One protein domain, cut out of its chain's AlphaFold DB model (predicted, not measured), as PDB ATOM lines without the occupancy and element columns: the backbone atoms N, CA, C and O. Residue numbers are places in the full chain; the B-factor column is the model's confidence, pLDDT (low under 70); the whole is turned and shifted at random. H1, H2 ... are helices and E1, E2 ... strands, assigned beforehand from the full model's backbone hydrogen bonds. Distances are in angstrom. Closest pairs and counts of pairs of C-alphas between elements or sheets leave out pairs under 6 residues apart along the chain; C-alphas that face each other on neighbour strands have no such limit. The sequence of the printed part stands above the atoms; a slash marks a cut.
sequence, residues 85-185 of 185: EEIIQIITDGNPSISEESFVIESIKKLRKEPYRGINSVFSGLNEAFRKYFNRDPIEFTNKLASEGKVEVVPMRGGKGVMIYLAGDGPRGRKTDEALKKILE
ATOM      1  N   GLU A  85      10.287  54.221  14.291       96.06
ATOM      2  CA  GLU A  85      10.019  55.341  15.201       96.06
ATOM      3  C   GLU A  85       9.023  56.340  14.608       96.06
ATOM      4  O   GLU A  85       8.088  56.745  15.294       96.06
ATOM      5  N   GLU A  86       9.179  56.705  13.332       95.81
ATOM      6  CA  GLU A  86       8.233  57.588  12.642       95.81
ATOM      7  C   GLU A  86       6.844  56.947  12.558       95.81
ATOM      8  O   GLU A  86       5.841  57.621  12.780       95.81
ATOM      9  N   ILE A  87       6.764  55.636  12.302       96.69
ATOM     10  CA  ILE A  87       5.499  54.888  12.301       96.69
ATOM     11  C   ILE A  87       4.855  54.922  13.685       96.69
ATOM     12  O   ILE A  87       3.667  55.222  13.786       96.69
ATOM     13  N   ILE A  88       5.621  54.654  14.747       97.25
ATOM     14  CA  ILE A  88       5.123  54.749  16.125       97.25
ATOM     15  C   ILE A  88       4.586  56.155  16.387       97.25
ATOM     16  O   ILE A  88       3.471  56.278  16.880       97.25
ATOM     17  N   GLN A  89       5.320  57.203  16.012       96.62
ATOM     18  CA  GLN A  89       4.887  58.587  16.208       96.62
ATOM     19  C   GLN A  89       3.601  58.916  15.436       96.62
ATOM     20  O   GLN A  89       2.713  59.574  15.976       96.62
ATOM     21  N   ILE A  90       3.474  58.439  14.193       96.00
ATOM     22  CA  ILE A  90       2.253  58.588  13.389       96.00
ATOM     23  C   ILE A  90       1.069  57.933  14.108       96.00
ATOM     24  O   ILE A  90       0.008  58.549  14.223       96.00
ATOM     25  N   ILE A  91       1.240  56.700  14.593       97.31
ATOM     26  CA  ILE A  91       0.178  55.926  15.250       97.31
ATOM     27  C   ILE A  91      -0.228  56.575  16.574       97.31
ATOM     28  O   ILE A  91      -1.416  56.795  16.803       97.31
ATOM     29  N   THR A  92       0.747  56.890  17.430       96.88
ATOM     30  CA  THR A  92       0.505  57.411  18.780       96.88
ATOM     31  C   THR A  92      -0.001  58.844  18.770       96.88
ATOM     32  O   THR A  92      -0.699  59.230  19.701       96.88
ATOM     33  N   ASP A  93       0.336  59.638  17.749       93.69
ATOM     34  CA  ASP A  93       0.009  61.070  17.684       93.69
ATOM     35  C   ASP A  93       0.494  61.858  18.912       93.69
ATOM     36  O   ASP A  93      -0.153  62.787  19.390       93.69
ATOM     37  N   GLY A  94       1.613  61.427  19.498       88.19
ATOM     38  CA  GLY A  94       2.119  62.002  20.743       88.19
ATOM     39  C   GLY A  94       1.410  61.526  22.015       88.19
ATOM     40  O   GLY A  94       1.724  62.042  23.083       88.19
ATOM     41  N   ASN A  95       0.511  60.535  21.951       92.31
ATOM     42  CA  ASN A  95      -0.023  59.849  23.129       92.31
ATOM     43  C   ASN A  95       0.874  58.655  23.529       92.31
ATOM     44  O   ASN A  95       0.781  57.588  22.916       92.31
ATOM     45  N   PRO A  96       1.710  58.776  24.579       87.94
ATOM     46  CA  PRO A  96       2.625  57.716  24.996       87.94
ATOM     47  C   PRO A  96       1.940  56.559  25.741       87.94
ATOM     48  O   PRO A  96       2.627  55.600  26.081       87.94
ATOM     49  N   SER A  97       0.629  56.629  25.986       93.19
ATOM     50  CA  SER A  97      -0.138  55.642  26.761       93.19
ATOM     51  C   SER A  97      -1.261  54.999  25.941       93.19
ATOM     52  O   SER A  97      -2.289  54.596  26.490       93.19
ATOM     53  N   ILE A  98      -1.114  54.942  24.614       97.00
ATOM     54  CA  ILE A  98      -2.116  54.328  23.741       97.00
ATOM     55  C   ILE A  98      -2.245  52.826  24.041       97.00
ATOM     56  O   ILE A  98      -1.253  52.122  24.230       97.00
ATOM     57  N   SER A  99      -3.479  52.322  24.089       97.38
ATOM     58  CA  SER A  99      -3.733  50.892  24.281       97.38
ATOM     59  C   SER A  99      -3.332  50.081  23.045       97.38
ATOM     60  O   SER A  99      -3.301  50.609  21.933       97.38
ATOM     61  N   GLU A 100      -3.085  48.777  23.212       97.31
ATOM     62  CA  GLU A 100      -2.793  47.863  22.093       97.31
ATOM     63  C   GLU A 100      -3.903  47.896  21.025       97.31
ATOM     64  O   GLU A 100      -3.626  47.913  19.826       97.31
ATOM     65  N   GLU A 101      -5.170  47.962  21.451       97.56
ATOM     66  CA  GLU A 101      -6.331  48.037  20.556       97.56
ATOM     67  C   GLU A 101      -6.331  49.331  19.741       97.56
ATOM     68  O   GLU A 101      -6.390  49.289  18.509       97.56
ATOM     69  N   SER A 102      -6.206  50.475  20.418       97.81
ATOM     70  CA  SER A 102      -6.148  51.774  19.752       97.81
ATOM     71  C   SER A 102      -4.934  51.865  18.831       97.81
ATOM     72  O   SER A 102      -5.050  52.396  17.732       97.81
ATOM     73  N   PHE A 103      -3.795  51.282  19.210       98.19
ATOM     74  CA  PHE A 103      -2.606  51.228  18.362       98.19
ATOM     75  C   PHE A 103      -2.890  50.504  17.041       98.19
ATOM     76  O   PHE A 103      -2.546  51.012  15.973       98.19
ATOM     77  N   VAL A 104      -3.556  49.343  17.074       97.88
ATOM     78  CA  VAL A 104      -3.928  48.600  15.855       97.88
ATOM     79  C   VAL A 104      -4.933  49.388  15.010       97.88
ATOM     80  O   VAL A 104      -4.745  49.513  13.798       97.88
ATOM     81  N   ILE A 105      -5.974  49.952  15.626       97.38
ATOM     82  CA  ILE A 105      -7.014  50.716  14.921       97.38
ATOM     83  C   ILE A 105      -6.422  51.962  14.248       97.38
ATOM     84  O   ILE A 105      -6.649  52.189  13.055       97.38
ATOM     85  N   GLU A 106      -5.629  52.746  14.978       97.81
ATOM     86  CA  GLU A 106      -4.984  53.951  14.450       97.81
ATOM     87  C   GLU A 106      -3.946  53.613  13.380       97.81
ATOM     88  O   GLU A 106      -3.839  54.325  12.382       97.81
ATOM     89  N   SER A 107      -3.268  52.466  13.488       97.31
ATOM     90  CA  SER A 107      -2.405  51.972  12.411       97.31
ATOM     91  C   SER A 107      -3.170  51.767  11.106       97.31
ATOM     92  O   SER A 107      -2.698  52.184  10.049       97.31
ATOM     93  N   ILE A 108      -4.361  51.158  11.150       97.25
ATOM     94  CA  ILE A 108      -5.176  50.943   9.944       97.25
ATOM     95  C   ILE A 108      -5.608  52.287   9.357       97.25
ATOM     96  O   ILE A 108      -5.474  52.493   8.152       97.25
ATOM     97  N   LYS A 109      -6.082  53.218  10.192       95.94
ATOM     98  CA  LYS A 109      -6.561  54.533   9.739       95.94
ATOM     99  C   LYS A 109      -5.452  55.393   9.139       95.94
ATOM    100  O   LYS A 109      -5.673  56.011   8.099       95.94
ATOM    101  N   LYS A 110      -4.283  55.436   9.782       96.00
ATOM    102  CA  LYS A 110      -3.207  56.382   9.455       96.00
ATOM    103  C   LYS A 110      -2.195  55.845   8.446       96.00
ATOM    104  O   LYS A 110      -1.580  56.632   7.734       96.00
ATOM    105  N   LEU A 111      -2.012  54.522   8.362       95.31
ATOM    106  CA  LEU A 111      -1.033  53.912   7.451       95.31
ATOM    107  C   LEU A 111      -1.650  53.378   6.154       95.31
ATOM    108  O   LEU A 111      -0.906  53.038   5.225       95.31
ATOM    109  N   ARG A 112      -2.986  53.280   6.056       93.00
ATOM    110  CA  ARG A 112      -3.641  52.923   4.789       93.00
ATOM    111  C   ARG A 112      -3.430  54.016   3.747       93.00
ATOM    112  O   ARG A 112      -3.304  55.194   4.064       93.00
ATOM    113  N   LYS A 113      -3.377  53.607   2.482       88.44
ATOM    114  CA  LYS A 113      -3.208  54.504   1.336       88.44
ATOM    115  C   LYS A 113      -4.375  54.316   0.395       88.44
ATOM    116  O   LYS A 113      -4.676  53.179   0.051       88.44
ATOM    117  N   GLU A 114      -4.977  55.401  -0.068       81.50
ATOM    118  CA  GLU A 114      -6.026  55.326  -1.084       81.50
ATOM    119  C   GLU A 114      -5.520  54.619  -2.360       81.50
ATOM    120  O   GLU A 114      -4.357  54.802  -2.744       81.50
ATOM    121  N   PRO A 115      -6.351  53.784  -3.020       85.38
ATOM    122  CA  PRO A 115      -7.749  53.443  -2.707       85.38
ATOM    123  C   PRO A 115      -7.918  52.235  -1.754       85.38
ATOM    124  O   PRO A 115      -8.981  51.609  -1.696       85.38
ATOM    125  N   TYR A 116      -6.855  51.813  -1.065       86.94
ATOM    126  CA  TYR A 116      -6.859  50.619  -0.222       86.94
ATOM    127  C   TYR A 116      -7.464  50.911   1.159       86.94
ATOM    128  O   TYR A 116      -7.017  51.800   1.878       86.94
ATOM    129  N   ARG A 117      -8.450  50.101   1.566       91.00
ATOM    130  CA  ARG A 117      -9.180  50.269   2.841       91.00
ATOM    131  C   ARG A 117      -8.525  49.612   4.057       91.00
ATOM    132  O   ARG A 117      -8.942  49.863   5.183       91.00
ATOM    133  N   GLY A 118      -7.506  48.788   3.834       94.50
ATOM    134  CA  GLY A 118      -6.760  48.097   4.880       94.50
ATOM    135  C   GLY A 118      -5.255  48.233   4.696       94.50
ATOM    136  O   GLY A 118      -4.776  48.816   3.719       94.50
ATOM    137  N   ILE A 119      -4.509  47.646   5.625       96.00
ATOM    138  CA  ILE A 119      -3.046  47.640   5.620       96.00
ATOM    139  C   ILE A 119      -2.517  46.207   5.612       96.00
ATOM    140  O   ILE A 119      -3.123  45.307   6.186       96.00
ATOM    141  N   ASN A 120      -1.363  45.985   4.986       95.19
ATOM    142  CA  ASN A 120      -0.626  44.738   5.184       95.19
ATOM    143  C   ASN A 120       0.187  44.836   6.478       95.19
ATOM    144  O   ASN A 120       0.962  45.777   6.620       95.19
ATOM    145  N   SER A 121       0.073  43.848   7.364       95.25
ATOM    146  CA  SER A 121       0.682  43.861   8.701       95.25
ATOM    147  C   SER A 121       2.210  43.994   8.713       95.25
ATOM    148  O   SER A 121       2.784  44.543   9.652       95.25
ATOM    149  N   VAL A 122       2.886  43.530   7.660       93.31
ATOM    150  CA  VAL A 122       4.347  43.586   7.528       93.31
ATOM    151  C   VAL A 122       4.781  44.827   6.751       93.31
ATOM    152  O   VAL A 122       5.615  45.594   7.215       93.31
ATOM    153  N   PHE A 123       4.223  45.056   5.563       91.06
ATOM    154  CA  PHE A 123       4.646  46.128   4.662       91.06
ATOM    155  C   PHE A 123       4.200  47.521   5.101       91.06
ATOM    156  O   PHE A 123       4.802  48.493   4.648       91.06
ATOM    157  N   SER A 124       3.179  47.631   5.956       93.44
ATOM    158  CA  SER A 124       2.852  48.899   6.612       93.44
ATOM    159  C   SER A 124       3.840  49.263   7.719       93.44
ATOM    160  O   SER A 124       3.858  50.414   8.135       93.44
ATOM    161  N   GLY A 125       4.631  48.297   8.201       94.88
ATOM    162  CA  GLY A 125       5.484  48.432   9.381       94.88
ATOM    163  C   GLY A 125       4.749  48.276  10.718       94.88
ATOM    164  O   GLY A 125       5.395  48.359  11.758       94.88
ATOM    165  N   LEU A 126       3.441  47.971  10.714       96.69
ATOM    166  CA  LEU A 126       2.657  47.723  11.936       96.69
ATOM    167  C   LEU A 126       3.325  46.683  12.842       96.69
ATOM    168  O   LEU A 126       3.525  46.942  14.023       96.69
ATOM    169  N   ASN A 127       3.696  45.518  12.304       96.69
ATOM    170  CA  ASN A 127       4.245  44.445  13.132       96.69
ATOM    171  C   ASN A 127       5.541  44.841  13.844       96.69
ATOM    172  O   ASN A 127       5.780  44.431  14.977       96.69
ATOM    173  N   GLU A 128       6.392  45.606  13.171       97.06
ATOM    174  CA  GLU A 128       7.649  46.070  13.745       97.06
ATOM    175  C   GLU A 128       7.409  47.171  14.780       97.06
ATOM    176  O   GLU A 128       7.932  47.088  15.891       97.06
ATOM    177  N   ALA A 129       6.549  48.139  14.456       97.50
ATOM    178  CA  ALA A 129       6.166  49.220  15.354       97.50
ATOM    179  C   ALA A 129       5.516  48.693  16.640       97.50
ATOM    180  O   ALA A 129       5.896  49.106  17.731       97.50
ATOM    181  N   PHE A 130       4.604  47.723  16.529       98.19
ATOM    182  CA  PHE A 130       3.941  47.106  17.678       98.19
ATOM    183  C   PHE A 130       4.940  46.357  18.568       98.19
ATOM    184  O   PHE A 130       4.958  46.568  19.780       98.19
ATOM    185  N   ARG A 131       5.820  45.534  17.975       97.88
ATOM    186  CA  ARG A 131       6.876  44.837  18.728       97.88
ATOM    187  C   ARG A 131       7.788  45.807  19.446       97.88
ATOM    188  O   ARG A 131       8.109  45.578  20.602       97.88
ATOM    189  N   LYS A 132       8.192  46.885  18.783       97.62
ATOM    190  CA  LYS A 132       9.061  47.888  19.391       97.62
ATOM    191  C   LYS A 132       8.364  48.644  20.525       97.62
ATOM    192  O   LYS A 132       8.997  48.899  21.541       97.62
ATOM    193  N   TYR A 133       7.092  48.992  20.354       97.50
ATOM    194  CA  TYR A 133       6.358  49.816  21.312       97.50
ATOM    195  C   TYR A 133       5.877  49.030  22.543       97.50
ATOM    196  O   TYR A 133       6.033  49.503  23.664       97.50
ATOM    197  N   PHE A 134       5.356  47.812  22.357       96.94
ATOM    198  CA  PHE A 134       4.808  46.981  23.443       96.94
ATOM    199  C   PHE A 134       5.720  45.826  23.877       96.94
ATOM    200  O   PHE A 134       5.379  45.086  24.799       96.94
ATOM    201  N   ASN A 135       6.865  45.635  23.212       96.75
ATOM    202  CA  ASN A 135       7.776  44.508  23.434       96.75
ATOM    203  C   ASN A 135       7.096  43.126  23.292       96.75
ATOM    204  O   ASN A 135       7.399  42.186  24.029       96.75
ATOM    205  N   ARG A 136       6.133  43.006  22.364       95.81
ATOM    206  CA  ARG A 136       5.311  41.800  22.138       95.81
ATOM    207  C   ARG A 136       4.922  41.624  20.674       95.81
ATOM    208  O   ARG A 136       4.844  42.595  19.930       95.81
ATOM    209  N   ASP A 137       4.662  40.388  20.254       94.94
ATOM    210  CA  ASP A 137       4.200  40.112  18.891       94.94
ATOM    211  C   ASP A 137       2.686  40.385  18.743       94.94
ATOM    212  O   ASP A 137       1.902  39.892  19.555       94.94
ATOM    213  N   PRO A 138       2.242  41.145  17.722       95.56
ATOM    214  CA  PRO A 138       0.831  41.496  17.566       95.56
ATOM    215  C   PRO A 138      -0.054  40.368  17.031       95.56
ATOM    216  O   PRO A 138      -1.267  40.561  16.961       95.56
ATOM    217  N   ILE A 139       0.483  39.228  16.584       93.12
ATOM    218  CA  ILE A 139      -0.311  38.210  15.872       93.12
ATOM    219  C   ILE A 139      -1.455  37.673  16.742       93.12
ATOM    220  O   ILE A 139      -2.607  37.686  16.310       93.12
ATOM    221  N   GLU A 140      -1.173  37.236  17.969       93.94
ATOM    222  CA  GLU A 140      -2.215  36.716  18.867       93.94
ATOM    223  C   GLU A 140      -3.253  37.790  19.203       93.94
ATOM    224  O   GLU A 140      -4.459  37.543  19.150       93.94
ATOM    225  N   PHE A 141      -2.787  39.010  19.468       96.19
ATOM    226  CA  PHE A 141      -3.643  40.136  19.812       96.19
ATOM    227  C   PHE A 141      -4.556  40.561  18.650       96.19
ATOM    228  O   PHE A 141      -5.761  40.733  18.824       96.19
ATOM    229  N   THR A 142      -4.017  40.669  17.436       95.25
ATOM    230  CA  THR A 142      -4.795  41.008  16.232       95.25
ATOM    231  C   THR A 142      -5.802  39.916  15.869       95.25
ATOM    232  O   THR A 142      -6.920  40.239  15.467       95.25
ATOM    233  N   ASN A 143      -5.473  38.636  16.084       94.50
ATOM    234  CA  ASN A 143      -6.431  37.536  15.943       94.50
ATOM    235  C   ASN A 143      -7.555  37.612  16.986       94.50
ATOM    236  O   ASN A 143      -8.718  37.382  16.648       94.50
ATOM    237  N   LYS A 144      -7.236  37.983  18.232       96.69
ATOM    238  CA  LYS A 144      -8.242  38.229  19.273       96.69
ATOM    239  C   LYS A 144      -9.191  39.361  18.867       96.69
ATOM    240  O   LYS A 144     -10.399  39.139  18.849       96.69
ATOM    241  N   LEU A 145      -8.671  40.517  18.443       96.81
ATOM    242  CA  LEU A 145      -9.501  41.625  17.943       96.81
ATOM    243  C   LEU A 145     -10.398  41.204  16.769       96.81
ATOM    244  O   LEU A 145     -11.534  41.664  16.665       96.81
ATOM    245  N   ALA A 146      -9.906  40.321  15.895       95.31
ATOM    246  CA  ALA A 146     -10.703  39.787  14.797       95.31
ATOM    247  C   ALA A 146     -11.847  38.885  15.288       95.31
ATOM    248  O   ALA A 146     -12.968  39.003  14.798       95.31
ATOM    249  N   SER A 147     -11.597  38.023  16.280       95.00
ATOM    250  CA  SER A 147     -12.647  37.194  16.898       95.00
ATOM    251  C   SER A 147     -13.703  38.012  17.650       95.00
ATOM    252  O   SER A 147     -14.864  37.616  17.694       95.00
ATOM    253  N   GLU A 148     -13.318  39.176  18.177       96.00
ATOM    254  CA  GLU A 148     -14.215  40.149  18.815       96.00
ATOM    255  C   GLU A 148     -14.965  41.028  17.795       96.00
ATOM    256  O   GLU A 148     -15.765  41.876  18.183       96.00
ATOM    257  N   GLY A 149     -14.707  40.859  16.492       92.88
ATOM    258  CA  GLY A 149     -15.350  41.634  15.430       92.88
ATOM    259  C   GLY A 149     -14.894  43.093  15.341       92.88
ATOM    260  O   GLY A 149     -15.552  43.889  14.679       92.88
ATOM    261  N   LYS A 150     -13.778  43.463  15.983       95.88
ATOM    262  CA  LYS A 150     -13.238  44.836  15.974       95.88
ATOM    263  C   LYS A 150     -12.433  45.153  14.713       95.88
ATOM    264  O   LYS A 150     -12.378  46.300  14.271       95.88
ATOM    265  N   VAL A 151     -11.810  44.134  14.126       96.81
ATOM    266  CA  VAL A 151     -11.052  44.216  12.868       96.81
ATOM    267  C   VAL A 151     -11.348  42.997  12.000       96.81
ATOM    268  O   VAL A 151     -11.794  41.964  12.492       96.81
ATOM    269  N   GLU A 152     -11.046  43.078  10.709       95.56
ATOM    270  CA  GLU A 152     -11.027  41.910   9.827       95.56
ATOM    271  C   GLU A 152      -9.588  41.559   9.450       95.56
ATOM    272  O   GLU A 152      -8.821  42.422   9.022       95.56
ATOM    273  N   VAL A 153      -9.232  40.276   9.552       94.88
ATOM    274  CA  VAL A 153      -7.916  39.756   9.157       94.88
ATOM    275  C   VAL A 153      -8.081  38.811   7.972       94.88
ATOM    276  O   VAL A 153      -8.820  37.829   8.034       94.88
ATOM    277  N   VAL A 154      -7.378  39.098   6.876       92.56
ATOM    278  CA  VAL A 154      -7.414  38.304   5.643       92.56
ATOM    279  C   VAL A 154      -6.000  37.836   5.284       92.56
ATOM    280  O   VAL A 154      -5.117  38.668   5.063       92.56
ATOM    281  N   PRO A 155      -5.747  36.521   5.178       89.50
ATOM    282  CA  PRO A 155      -4.430  36.007   4.817       89.50
ATOM    283  C   PRO A 155      -4.040  36.389   3.382       89.50
ATOM    284  O   PRO A 155      -4.866  36.368   2.467       89.50
ATOM    285  N   MET A 156      -2.760  36.712   3.163       85.00
ATOM    286  CA  MET A 156      -2.237  36.995   1.823       85.00
ATOM    287  C   MET A 156      -1.741  35.735   1.109       85.00
ATOM    288  O   MET A 156      -1.023  34.912   1.679       85.00
ATOM    289  N   ARG A 157      -2.023  35.642  -0.198       72.44
ATOM    290  CA  ARG A 157      -1.390  34.650  -1.079       72.44
ATOM    291  C   ARG A 157       0.115  34.941  -1.150       72.44
ATOM    292  O   ARG A 157       0.524  35.947  -1.724       72.44
ATOM    293  N   GLY A 158       0.927  34.084  -0.526       72.19
ATOM    294  CA  GLY A 158       2.389  34.212  -0.466       72.19
ATOM    295  C   GLY A 158       2.983  34.417   0.934       72.19
ATOM    296  O   GLY A 158       4.189  34.621   1.036       72.19
ATOM    297  N   GLY A 159       2.173  34.390   2.000       74.81
ATOM    298  CA  GLY A 159       2.642  34.229   3.388       74.81
ATOM    299  C   GLY A 159       3.357  35.425   4.034       74.81
ATOM    300  O   GLY A 159       3.707  35.360   5.207       74.81
ATOM    301  N   LYS A 160       3.566  36.539   3.320       82.88
ATOM    302  CA  LYS A 160       4.212  37.753   3.861       82.88
ATOM    303  C   LYS A 160       3.222  38.618   4.657       82.88
ATOM    304  O   LYS A 160       2.913  39.744   4.264       82.88
ATOM    305  N   GLY A 161       2.716  38.065   5.757       90.00
ATOM    306  CA  GLY A 161       1.761  38.716   6.655       90.00
ATOM    307  C   GLY A 161       0.296  38.563   6.244       90.00
ATOM    308  O   GLY A 161      -0.071  37.710   5.432       90.00
ATOM    309  N   VAL A 162      -0.542  39.417   6.826       94.69
ATOM    310  CA  VAL A 162      -1.999  39.442   6.641       94.69
ATOM    311  C   VAL A 162      -2.451  40.848   6.261       94.69
ATOM    312  O   VAL A 162      -1.782  41.830   6.581       94.69
ATOM    313  N   MET A 163      -3.577  40.952   5.566       94.75
ATOM    314  CA  MET A 163      -4.290  42.214   5.408       94.75
ATOM    315  C   MET A 163      -5.194  42.427   6.617       94.75
ATOM    316  O   MET A 163      -5.934  41.516   6.984       94.75
ATOM    317  N   ILE A 164      -5.143  43.616   7.203       96.44
ATOM    318  CA  ILE A 164      -5.955  44.014   8.351       96.44
ATOM    319  C   ILE A 164      -6.830  45.197   7.934       96.44
ATOM    320  O   ILE A 164      -6.332  46.165   7.349       96.44
ATOM    321  N   TYR A 165      -8.123  45.106   8.225       96.69
ATOM    322  CA  TYR A 165      -9.132  46.123   7.934       96.69
ATOM    323  C   TYR A 165      -9.870  46.500   9.214       96.69
ATOM    324  O   TYR A 165      -9.936  45.706  10.153       96.69
ATOM    325  N   LEU A 166     -10.472  47.687   9.231       95.56
ATOM    326  CA  LEU A 166     -11.521  47.977  10.205       95.56
ATOM    327  C   LEU A 166     -12.713  47.043   9.949       95.56
ATOM    328  O   LEU A 166     -12.899  46.561   8.829       95.56
ATOM    329  N   ALA A 167     -13.503  46.773  10.983       93.06
ATOM    330  CA  ALA A 167     -14.721  45.986  10.841       93.06
ATOM    331  C   ALA A 167     -15.638  46.576   9.750       93.06
ATOM    332  O   ALA A 167     -15.917  47.773   9.760       93.06
ATOM    333  N   GLY A 168     -16.069  45.750   8.792       87.88
ATOM    334  CA  GLY A 168     -16.920  46.157   7.668       87.88
ATOM    335  C   GLY A 168     -16.158  46.712   6.457       87.88
ATOM    336  O   GLY A 168     -16.639  46.607   5.329       87.88
ATOM    337  N   ASP A 169     -14.937  47.221   6.642       90.19
ATOM    338  CA  ASP A 169     -14.108  47.756   5.550       90.19
ATOM    339  C   ASP A 169     -13.440  46.655   4.708       90.19
ATOM    340  O   ASP A 169     -12.874  46.929   3.639       90.19
ATOM    341  N   GLY A 170     -13.474  45.410   5.185       87.06
ATOM    342  CA  GLY A 170     -12.870  44.280   4.504       87.06
ATOM    343  C   GLY A 170     -13.662  43.805   3.277       87.06
ATOM    344  O   GLY A 170     -14.809  44.191   3.036       87.06
ATOM    345  N   PRO A 171     -13.072  42.906   2.464       82.81
ATOM    346  CA  PRO A 171     -13.713  42.381   1.257       82.81
ATOM    347  C   PRO A 171     -15.054  41.676   1.501       82.81
ATOM    348  O   PRO A 171     -15.830  41.521   0.560       82.81
ATOM    349  N   ARG A 172     -15.307  41.191   2.725       76.75
ATOM    350  CA  ARG A 172     -16.574  40.550   3.098       76.75
ATOM    351  C   ARG A 172     -17.649  41.587   3.407       76.75
ATOM    352  O   ARG A 172     -18.701  41.502   2.785       76.75
ATOM    353  N   GLY A 173     -17.364  42.570   4.266       74.00
ATOM    354  CA  GLY A 173     -18.297  43.665   4.562       74.00
ATOM    355  C   GLY A 173     -18.770  44.373   3.293       74.00
ATOM    356  O   GLY A 173     -19.968  44.456   3.040       74.00
ATOM    357  N   ARG A 174     -17.838  44.695   2.387       71.56
ATOM    358  CA  ARG A 174     -18.169  45.287   1.082       71.56
ATOM    359  C   ARG A 174     -19.157  44.454   0.258       71.56
ATOM    360  O   ARG A 174     -20.065  45.007  -0.349       71.56
ATOM    361  N   LYS A 175     -18.977  43.130   0.206       75.44
ATOM    362  CA  LYS A 175     -19.888  42.244  -0.536       75.44
ATOM    363  C   LYS A 175     -21.274  42.209   0.094       75.44
ATOM    364  O   LYS A 175     -22.251  42.127  -0.643       75.44
ATOM    365  N   THR A 176     -21.351  42.258   1.422       73.44
ATOM    366  CA  THR A 176     -22.620  42.344   2.147       73.44
ATOM    367  C   THR A 176     -23.346  43.645   1.809       73.44
ATOM    368  O   THR A 176     -24.504  43.586   1.410       73.44
ATOM    369  N   ASP A 177     -22.662  44.790   1.855       73.81
ATOM    370  CA  ASP A 177     -23.257  46.093   1.521       73.81
ATOM    371  C   ASP A 177     -23.690  46.174   0.050       73.81
ATOM    372  O   ASP A 177     -24.783  46.644  -0.262       73.81
ATOM    373  N   GLU A 178     -22.859  45.675  -0.871       78.69
ATOM    374  CA  GLU A 178     -23.193  45.601  -2.298       78.69
ATOM    375  C   GLU A 178     -24.394  44.677  -2.558       78.69
ATOM    376  O   GLU A 178     -25.217  44.974  -3.424       78.69
ATOM    377  N   ALA A 179     -24.516  43.570  -1.819       76.19
ATOM    378  CA  ALA A 179     -25.667  42.676  -1.908       76.19
ATOM    379  C   ALA A 179     -26.934  43.326  -1.342       76.19
ATOM    380  O   ALA A 179     -27.970  43.287  -1.999       76.19
ATOM    381  N   LEU A 180     -26.851  43.969  -0.173       76.75
ATOM    382  CA  LEU A 180     -27.967  44.701   0.428       76.75
ATOM    383  C   LEU A 180     -28.467  45.804  -0.500       76.75
ATOM    384  O   LEU A 180     -29.668  45.896  -0.740       76.75
ATOM    385  N   LYS A 181     -27.557  46.585  -1.090       85.56
ATOM    386  CA  LYS A 181     -27.914  47.629  -2.054       85.56
ATOM    387  C   LYS A 181     -28.701  47.068  -3.242       85.56
ATOM    388  O   LYS A 181     -29.710  47.644  -3.609       85.56
ATOM    389  N   LYS A 182     -28.282  45.925  -3.797       85.31
ATOM    390  CA  LYS A 182     -28.989  45.259  -4.906       85.31
ATOM    391  C   LYS A 182     -30.348  44.669  -4.525       85.31
ATOM    392  O   LYS A 182     -31.148  44.429  -5.414       85.31
ATOM    393  N   ILE A 183     -30.562  44.335  -3.252       82.25
ATOM    394  CA  ILE A 183     -31.836  43.782  -2.765       82.25
ATOM    395  C   ILE A 183     -32.854  44.901  -2.503       82.25
ATOM    396  O   ILE A 183     -34.054  44.663  -2.596       82.25
ATOM    397  N   LEU A 184     -32.376  46.091  -2.130       82.62
ATOM    398  CA  LEU A 184     -33.203  47.242  -1.756       82.62
ATOM    399  C   LEU A 184     -33.487  48.216  -2.919       82.62
ATOM    400  O   LEU A 184     -34.264  49.149  -2.727       82.62
ATOM    401  N   GLU A 185     -32.851  48.017  -4.078       65.06
ATOM    402  CA  GLU A 185     -33.157  48.676  -5.365       65.06
ATOM    403  C   GLU A 185     -34.188  47.865  -6.163       65.06
ATOM    404  O   GLU A 185     -35.088  48.500  -6.756       65.06
TER     405      GLU A 185
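AT A GLANCE: This is residues 85 to 185 of the 185 residues of an uncharacterized protein of Deltaproteobacteria bacterium RBG_16_48_10 (UniProt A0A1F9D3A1). A small three-stranded antiparallel sheet has H2 and H4 packed over one face; H3 and H1 pack beyond them at one end, with H1 on H2 and H3. At the opposite end of the long axis H5 leaves the body as an arm, whose residues 178 to 185 stick out. The printed part has 101 residues, mostly helix among its named elements, in the order H1 H2 E1 H3 H4 E2 E3 H5, and the sheet runs E1 E3 E2. The whole is compact, with a radius of gyration of the C-alphas of 14.5 A, yet elongated in outline, spanning 48 by 30 by 26 A.

HOW THE PARTS SIT: Start at inner strand E3, residues 162 to 166. Edge strand E2, residues 151 to 155, forms a hairpin with it, antiparallel at 158 degrees; look for N 154 and O 163, 2.8 A apart. Edge strand E1, residues 118 to 120, is its other antiparallel neighbour, at 157 degrees, with N 119 and O 164 2.9 A apart. H2, residues 100 to 111, has a height over the sheet of 8.8 A and runs across the strands, at 88 degrees to E3 on the local plane. H4, residues 138 to 147, is on the same face, over E2, slantwise at 46 degrees on the local plane; the closest C-alphas, of Ala 146 and Glu 152, are 5.4 A apart. E1, H3 and H4, and E2 make a split strand-helix-strand unit, two strands running the same way with E3 between them, its crossover right-handed. H3, residues 126 to 134, is the hub: it touches H2, closest C-alphas Ser 107 and Leu 126 at 6.6 A, and only just touches H4, with 3 pairs of C-alphas within 8 A. H1, residues 85 to 92, touches H3, closest C-alphas Ile 88 and Ala 129 at 5.7 A, and H2, closest C-alphas Ile 91 and Ser 107 at 5.5 A. H5, residues 171 to 184, only grazes the sheet with residues 171 to 173 and touches no helix. In H1, H2, H3 and H4 every O i to N i+4 pair is within hydrogen-bond range; in H5, 9 of 10 are.

IN THESE COORDINATES: Find C-alpha 162 at (-1.999, 39.442, 6.641); E3 runs 13.3 A from there, as long as E2, while E1 spans 7.0 A. H2 spans 15.9 A and H4 14.2 A; H3 spans 11.7 A. H1 begins at C-alpha 85, (10.019, 55.341, 15.201), and spans 10.4 A. H5 runs 20.3 A to C-alpha 184 at (-33.203, 47.242, -1.756).

THE WHOLE: The C-alphas of Asn 135 and Glu 185, the two farthest apart, are 50.2 A apart. Without residues 178 to 185 the body spans 37 by 24 by 24 A. The printed part has no cut, and no link is long. Mean pLDDT of the printed part is 91.2; only residue 185 is under 70.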